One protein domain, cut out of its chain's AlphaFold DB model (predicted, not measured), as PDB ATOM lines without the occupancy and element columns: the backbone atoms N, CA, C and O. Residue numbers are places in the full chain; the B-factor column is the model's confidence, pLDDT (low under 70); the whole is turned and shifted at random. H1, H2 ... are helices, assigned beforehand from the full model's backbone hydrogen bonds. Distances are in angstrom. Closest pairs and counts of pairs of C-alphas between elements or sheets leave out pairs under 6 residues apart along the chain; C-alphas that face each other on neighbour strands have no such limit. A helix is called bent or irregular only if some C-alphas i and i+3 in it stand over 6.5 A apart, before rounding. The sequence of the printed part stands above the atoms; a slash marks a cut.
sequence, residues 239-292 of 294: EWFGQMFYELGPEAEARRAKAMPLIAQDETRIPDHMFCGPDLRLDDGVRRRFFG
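Overview. This is residues 239 to 292 of the 294 residues of the protein "FAD-dependent monooxygenase" of Deltaproteobacteria bacterium (UniProt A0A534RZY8). One long helix, H2, makes one wall, and two short helices, H1 and H4, come to it crosswise, both running the same way with their later residues nearest to it. A loop leaves the end of H2, makes the single turn H3 well away from the other helices, and folds back into H4. The printed part has 54 residues with four named helices, in the order H1, H2, H3, H4, and no named strand; the class is all helix. It is compact, with a radius of gyration of the C-alphas of 11.2 A, and only just elongated, spanning 34 by 22 by 19 A.

Along the chain. H1, residues 239 to 246, begins at C-alpha 239 (-106.077, 478.511, -41.304) and measures 9.8 A; it is neither bent nor irregular, but only just: C-alphas 243 and 246 are 6.1 A apart. H2, residues 250 to 265, begins at C-alpha 250 (-102.052, 465.608, -29.096) and measures 23.4 A. It has a kink of 28 degrees near residue 258 and is only just irregular, with C-alphas 258 and 261 6.7 A apart. H3 is residues 273 to 276, 5.1 A. H4, residues 284 to 291, measures 10.4 A and ends at C-alpha 291 (-112.613, 476.211, -31.043).

Arrangement. H1 touches H2 with residues 252 to 256 of H2 alone, about perpendicular at 86 degrees; the closest C-alphas, of Met 244 and Arg 256, are 6.4 A apart. H4 touches H2, about perpendicular at 84 degrees, closest at the C-alphas of Ala 259 and Phe 291, 5.1 A. H1 and H4 are close but not clearly touching, 7.7 A between the closest C-alphas, of Met 244 and Phe 291; they run the same way at a shallow tilt of 5 degrees. H3 is apart from H1, H2 and H4. In H1 and H4 every O i to N i+4 pair is within hydrogen-bond range, in H2 10 of 12; H3 is too short for such a pair.

Size, cuts and confidence. The two C-alphas farthest apart, of Pro 250 and Asp 279, are 33.6 A apart. The printed part has no cut; the link H1 to H2 is tight, and the links H2 to H3 and H3 to H4 are short. Mean pLDDT of the printed part is 94.5, and no printed residue is under 70.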
ATOM      1  N   GLU A 239    -107.004 478.886 -42.373       93.38
ATOM      2  CA  GLU A 239    -106.077 478.511 -41.304       93.38
ATOM      3  C   GLU A 239    -106.796 477.859 -40.116       93.38
ATOM      4  O   GLU A 239    -106.351 476.824 -39.611       93.38
ATOM      5  N   TRP A 240    -107.945 478.397 -39.695       95.56
ATOM      6  CA  TRP A 240    -108.736 477.803 -38.612       95.56
ATOM      7  C   TRP A 240    -109.259 476.412 -38.969       95.56
ATOM      8  O   TRP A 240    -109.170 475.489 -38.154       95.56
ATOM      9  N   PHE A 241    -109.748 476.221 -40.196       93.69
ATOM     10  CA  PHE A 241    -110.139 474.897 -40.680       93.69
ATOM     11  C   PHE A 241    -108.963 473.937 -40.758       93.69
ATOM     12  O   PHE A 241    -109.110 472.758 -40.437       93.69
ATOM     13  N   GLY A 242    -107.780 474.442 -41.089       92.88
ATOM     14  CA  GLY A 242    -106.545 473.689 -40.972       92.88
ATOM     15  C   GLY A 242    -106.290 473.122 -39.594       92.88
ATOM     16  O   GLY A 242    -106.111 471.914 -39.436       92.88
ATOM     17  N   GLN A 243    -106.321 474.002 -38.599       94.75
ATOM     18  CA  GLN A 243    -106.109 473.642 -37.202       94.75
ATOM     19  C   GLN A 243    -107.160 472.651 -36.697       94.75
ATOM     20  O   GLN A 243    -106.853 471.755 -35.910       94.75
ATOM     21  N   MET A 244    -108.411 472.797 -37.134       95.00
ATOM     22  CA  MET A 244    -109.492 471.924 -36.689       95.00
ATOM     23  C   MET A 244    -109.440 470.543 -37.359       95.00
ATOM     24  O   MET A 244    -109.480 469.520 -36.673       95.00
ATOM     25  N   PHE A 245    -109.348 470.506 -38.690       92.56
ATOM     26  CA  PHE A 245    -109.643 469.309 -39.482       92.56
ATOM     27  C   PHE A 245    -108.411 468.594 -40.047       92.56
ATOM     28  O   PHE A 245    -108.521 467.425 -40.408       92.56
ATOM     29  N   TYR A 246    -107.251 469.255 -40.108       92.00
ATOM     30  CA  TYR A 246    -106.054 468.707 -40.760       92.00
ATOM     31  C   TYR A 246    -104.865 468.511 -39.824       92.00
ATOM     32  O   TYR A 246    -104.078 467.592 -40.041       92.00
ATOM     33  N   GLU A 247    -104.708 469.348 -38.796       93.44
ATOM     34  CA  GLU A 247    -103.598 469.192 -37.857       93.44
ATOM     35  C   GLU A 247    -103.674 467.867 -37.087       93.44
ATOM     36  O   GLU A 247    -104.735 467.426 -36.626       93.44
ATOM     37  N   LEU A 248    -102.505 467.253 -36.926       93.50
ATOM     38  CA  LEU A 248    -102.310 465.985 -36.238       93.50
ATOM     39  C   LEU A 248    -101.565 466.188 -34.917       93.50
ATOM     40  O   LEU A 248    -100.872 467.183 -34.717       93.50
ATOM     41  N   GLY A 249    -101.683 465.199 -34.033       94.81
ATOM     42  CA  GLY A 249    -100.986 465.161 -32.753       94.81
ATOM     43  C   GLY A 249    -101.840 465.605 -31.558       94.81
ATOM     44  O   GLY A 249    -102.987 466.031 -31.723       94.81
ATOM     45  N   PRO A 250    -101.278 465.514 -30.336       96.88
ATOM     46  CA  PRO A 250    -102.052 465.608 -29.096       96.88
ATOM     47  C   PRO A 250    -102.779 466.944 -28.904       96.88
ATOM     48  O   PRO A 250    -103.891 466.975 -28.385       96.88
ATOM     49  N   GLU A 251    -102.178 468.055 -29.337       96.56
ATOM     50  CA  GLU A 251    -102.794 469.383 -29.226       96.56
ATOM     51  C   GLU A 251    -104.015 469.521 -30.142       96.56
ATOM     52  O   GLU A 251    -105.060 470.025 -29.724       96.56
ATOM     53  N   ALA A 252    -103.914 469.019 -31.376       96.12
ATOM     54  CA  ALA A 252    -105.018 469.022 -32.325       96.12
ATOM     55  C   ALA A 252    -106.144 468.074 -31.884       96.12
ATOM     56  O   ALA A 252    -107.325 468.407 -32.001       96.12
ATOM     57  N   GLU A 253    -105.799 466.920 -31.310       96.88
ATOM     58  CA  GLU A 253    -106.763 465.999 -30.701       96.88
ATOM     59  C   GLU A 253    -107.494 466.637 -29.515       96.88
ATOM     60  O   GLU A 253    -108.722 466.584 -29.463       96.88
ATOM     61  N   ALA A 254    -106.777 467.303 -28.603       97.25
ATOM     62  CA  ALA A 254    -107.379 468.004 -27.470       97.25
ATOM     63  C   ALA A 254    -108.319 469.133 -27.926       97.25
ATOM     64  O   ALA A 254    -109.426 469.278 -27.400       97.25
ATOM     65  N   ARG A 255    -107.912 469.897 -28.950       97.56
ATOM     66  CA  ARG A 255    -108.738 470.932 -29.585       97.56
ATOM     67  C   ARG A 255    -110.042 470.347 -30.128       97.56
ATOM     68  O   ARG A 255    -111.117 470.853 -29.815       97.56
ATOM     69  N   ARG A 256    -109.967 469.252 -30.894       97.44
ATOM     70  CA  ARG A 256    -111.152 468.575 -31.444       97.44
ATOM     71  C   ARG A 256    -112.037 467.967 -30.361       97.44
ATOM     72  O   ARG A 256    -113.252 468.109 -30.444       97.44
ATOM     73  N   ALA A 257    -111.455 467.346 -29.336       97.06
ATOM     74  CA  ALA A 257    -112.200 466.767 -28.217       97.06
ATOM     75  C   ALA A 257    -113.047 467.816 -27.479       97.06
ATOM     76  O   ALA A 257    -114.131 467.504 -26.989       97.06
ATOM     77  N   LYS A 258    -112.574 469.067 -27.443       97.06
ATOM     78  CA  LYS A 258    -113.314 470.206 -26.898       97.06
ATOM     79  C   LYS A 258    -114.382 470.734 -27.863       97.06
ATOM     80  O   LYS A 258    -115.522 470.938 -27.460       97.06
ATOM     81  N   ALA A 259    -114.012 470.972 -29.121       97.69
ATOM     82  CA  ALA A 259    -114.852 471.687 -30.080       97.69
ATOM     83  C   ALA A 259    -115.935 470.815 -30.738       97.69
ATOM     84  O   ALA A 259    -117.074 471.258 -30.880       97.69
ATOM     85  N   MET A 260    -115.618 469.572 -31.121       96.06
ATOM     86  CA  MET A 260    -116.522 468.724 -31.914       96.06
ATOM     87  C   MET A 260    -117.847 468.394 -31.212       96.06
ATOM     88  O   MET A 260    -118.880 468.477 -31.875       96.06
ATOM     89  N   PRO A 261    -117.893 468.088 -29.897       97.06
ATOM     90  CA  PRO A 261    -119.167 467.873 -29.212       97.06
ATOM     91  C   PRO A 261    -120.063 469.117 -29.209       97.06
ATOM     92  O   PRO A 261    -121.282 468.992 -29.270       97.06
ATOM     93  N   LEU A 262    -119.464 470.311 -29.154       97.81
ATOM     94  CA  LEU A 262    -120.192 471.578 -29.194       97.81
ATOM     95  C   LEU A 262    -120.707 471.876 -30.604       97.81
ATOM     96  O   LEU A 262    -121.848 472.299 -30.752       97.81
ATOM     97  N   ILE A 263    -119.895 471.613 -31.633       96.44
ATOM     98  CA  ILE A 263    -120.298 471.714 -33.045       96.44
ATOM     99  C   ILE A 263    -121.440 470.740 -33.354       96.44
ATOM    100  O   ILE A 263    -122.398 471.118 -34.013       96.44
ATOM    101  N   ALA A 264    -121.396 469.515 -32.825       95.69
ATOM    102  CA  ALA A 264    -122.471 468.538 -33.005       95.69
ATOM    103  C   ALA A 264    -123.800 468.965 -32.350       95.69
ATOM    104  O   ALA A 264    -124.863 468.502 -32.755       95.69
ATOM    105  N   GLN A 265    -123.754 469.826 -31.328       97.31
ATOM    106  CA  GLN A 265    -124.945 470.409 -30.700       97.31
ATOM    107  C   GLN A 265    -125.431 471.671 -31.423       97.31
ATOM    108  O   GLN A 265    -126.611 472.006 -31.342       97.31
ATOM    109  N   ASP A 266    -124.523 472.380 -32.093       96.81
ATOM    110  CA  ASP A 266    -124.778 473.642 -32.777       96.81
ATOM    111  C   ASP A 266    -123.809 473.809 -33.957       96.81
ATOM    112  O   ASP A 266    -122.696 474.326 -33.818       96.81
ATOM    113  N   GLU A 267    -124.254 473.384 -35.138       93.31
ATOM    114  CA  GLU A 267    -123.452 473.404 -36.367       93.31
ATOM    115  C   GLU A 267    -123.070 474.825 -36.794       93.31
ATOM    116  O   GLU A 267    -122.040 475.026 -37.437       93.31
ATOM    117  N   THR A 268    -123.825 475.841 -36.356       93.38
ATOM    118  CA  THR A 268    -123.538 477.246 -36.682       93.38
ATOM    119  C   THR A 268    -122.240 477.746 -36.039       93.38
ATOM    120  O   THR A 268    -121.826 478.883 -36.269       93.38
ATOM    121  N   ARG A 269    -121.584 476.927 -35.201       95.38
ATOM    122  CA  ARG A 269    -120.220 477.146 -34.689       95.38
ATOM    123  C   ARG A 269    -119.156 477.106 -35.772       95.38
ATOM    124  O   ARG A 269    -118.124 477.742 -35.586       95.38
ATOM    125  N   ILE A 270    -119.394 476.386 -36.866       94.31
ATOM    126  CA  ILE A 270    -118.516 476.388 -38.035       94.31
ATOM    127  C   ILE A 270    -118.729 477.722 -38.770       94.31
ATOM    128  O   ILE A 270    -119.854 478.000 -39.189       94.31
ATOM    129  N   PRO A 271    -117.697 478.573 -38.921       93.81
ATOM    130  CA  PRO A 271    -117.827 479.810 -39.681       93.81
ATOM    131  C   PRO A 271    -118.164 479.508 -41.144       93.81
ATOM    132  O   PRO A 271    -117.476 478.727 -41.789       93.81
ATOM    133  N   ASP A 272    -119.199 480.139 -41.690       91.06
ATOM    134  CA  ASP A 272    -119.678 479.838 -43.048       91.06
ATOM    135  C   ASP A 272    -118.978 480.669 -44.145       91.06
ATOM    136  O   ASP A 272    -119.491 480.866 -45.247       91.06
ATOM    137  N   HIS A 273    -117.788 481.204 -43.857       91.56
ATOM    138  CA  HIS A 273    -117.024 482.034 -44.797       91.56
ATOM    139  C   HIS A 273    -116.668 481.288 -46.087       91.56
ATOM    140  O   HIS A 273    -116.566 481.925 -47.131       91.56
ATOM    141  N   MET A 274    -116.566 479.957 -46.023       81.75
ATOM    142  CA  MET A 274    -116.301 479.095 -47.178       81.75
ATOM    143  C   MET A 274    -117.375 479.202 -48.263       81.75
ATOM    144  O   MET A 274    -117.063 479.240 -49.452       81.75
ATOM    145  N   PHE A 275    -118.648 479.263 -47.866       85.25
ATOM    146  CA  PHE A 275    -119.771 479.285 -48.803       85.25
ATOM    147  C   PHE A 275    -120.354 480.689 -48.968       85.25
ATOM    148  O   PHE A 275    -120.657 481.107 -50.086       85.25
ATOM    149  N   CYS A 276    -120.479 481.440 -47.872       90.06
ATOM    150  CA  CYS A 276    -121.067 482.781 -47.869       90.06
ATOM    151  C   CYS A 276    -120.049 483.901 -48.142       90.06
ATOM    152  O   CYS A 276    -120.435 485.037 -48.431       90.06
ATOM    153  N   GLY A 277    -118.753 483.599 -48.084       91.19
ATOM    154  CA  GLY A 277    -117.684 484.534 -48.399       91.19
ATOM    155  C   GLY A 277    -117.309 485.505 -47.265       91.19
ATOM    156  O   GLY A 277    -117.799 485.423 -46.137       91.19
ATOM    157  N   PRO A 278    -116.417 486.467 -47.559       93.81
ATOM    158  CA  PRO A 278    -115.714 487.264 -46.547       93.81
ATOM    159  C   PRO A 278    -116.497 488.457 -45.982       93.81
ATOM    160  O   PRO A 278    -115.927 489.281 -45.271       93.81
ATOM    161  N   ASP A 279    -117.782 488.592 -46.307       93.56
ATOM    162  CA  ASP A 279    -118.629 489.658 -45.750       93.56
ATOM    163  C   ASP A 279    -119.202 489.286 -44.372       93.56
ATOM    164  O   ASP A 279    -119.722 490.143 -43.654       93.56
ATOM    165  N   LEU A 280    -119.065 488.018 -43.974       92.62
ATOM    166  CA  LEU A 280    -119.384 487.558 -42.632       92.62
ATOM    167  C   LEU A 280    -118.388 488.100 -41.602       92.62
ATOM    168  O   LEU A 280    -117.185 488.211 -41.844       92.62
ATOM    169  N   ARG A 281    -118.894 488.374 -40.398       89.94
ATOM    170  CA  ARG A 281    -118.079 488.792 -39.254       89.94
ATOM    171  C   ARG A 281    -117.015 487.732 -38.946       89.94
ATOM    172  O   ARG A 281    -117.342 486.561 -38.787       89.94
ATOM    173  N   LEU A 282    -115.762 488.161 -38.823       91.12
ATOM    174  CA  LEU A 282    -114.640 487.337 -38.384       91.12
ATOM    175  C   LEU A 282    -113.906 488.078 -37.261       91.12
ATOM    176  O   LEU A 282    -113.281 489.107 -37.502       91.12
ATOM    177  N   ASP A 283    -114.030 487.594 -36.029       93.31
ATOM    178  CA  ASP A 283    -113.354 488.162 -34.862       93.31
ATOM    179  C   ASP A 283    -112.994 487.085 -33.831       93.31
ATOM    180  O   ASP A 283    -113.249 485.896 -34.035       93.31
ATOM    181  N   ASP A 284    -112.398 487.502 -32.713       94.94
ATOM    182  CA  ASP A 284    -111.992 486.579 -31.650       94.94
ATOM    183  C   ASP A 284    -113.181 485.844 -31.006       94.94
ATOM    184  O   ASP A 284    -113.046 484.698 -30.589       94.94
ATOM    185  N   GLY A 285    -114.373 486.447 -30.989       95.88
ATOM    186  CA  GLY A 285    -115.586 485.778 -30.519       95.88
ATOM    187  C   GLY A 285    -115.962 484.598 -31.415       95.88
ATOM    188  O   GLY A 285    -116.212 483.499 -30.918       95.88
ATOM    189  N   VAL A 286    -115.936 484.797 -32.739       95.69
ATOM    190  CA  VAL A 286    -116.154 483.721 -33.724       95.69
ATOM    191  C   VAL A 286    -115.082 482.641 -33.587       95.69
ATOM    192  O   VAL A 286    -115.418 481.458 -33.520       95.69
ATOM    193  N   ARG A 287    -113.807 483.038 -33.462       96.81
ATOM    194  CA  ARG A 287    -112.680 482.120 -33.249       96.81
ATOM    195  C   ARG A 287    -112.907 481.244 -32.016       96.81
ATOM    196  O   ARG A 287    -112.887 480.017 -32.111       96.81
ATOM    197  N   ARG A 288    -113.134 481.866 -30.855       97.12
ATOM    198  CA  ARG A 288    -113.313 481.154 -29.586       97.12
ATOM    199  C   ARG A 288    -114.513 480.219 -29.649       97.12
ATOM    200  O   ARG A 288    -114.407 479.076 -29.221       97.12
ATOM    201  N   ARG A 289    -115.623 480.655 -30.244       96.62
ATOM    202  CA  ARG A 289    -116.815 479.818 -30.407       96.62
ATOM    203  C   ARG A 289    -116.566 478.592 -31.293       96.62
ATOM    204  O   ARG A 289    -117.043 477.508 -30.947       96.62
ATOM    205  N   PHE A 290    -115.804 478.742 -32.378       97.12
ATOM    206  CA  PHE A 290    -115.425 477.638 -33.267       97.12
ATOM    207  C   PHE A 290    -114.511 476.617 -32.572       97.12
ATOM    208  O   PHE A 290    -114.726 475.413 -32.687       97.12
ATOM    209  N   PHE A 291    -113.536 477.081 -31.785       97.56
ATOM    210  CA  PHE A 291    -112.613 476.211 -31.043       97.56
ATOM    211  C   PHE A 291    -113.139 475.744 -29.671       97.56
ATOM    212  O   PHE A 291    -112.437 475.038 -28.945       97.56
ATOM    213  N   GLY A 292    -114.366 476.119 -29.292       96.56
ATOM    214  CA  GLY A 292    -114.943 475.792 -27.986       96.56
ATOM    215  C   GLY A 292    -114.224 476.465 -26.812       96.56
ATOM    216  O   GLY A 292    -114.136 475.900 -25.731       96.56
TER     217      GLY A 292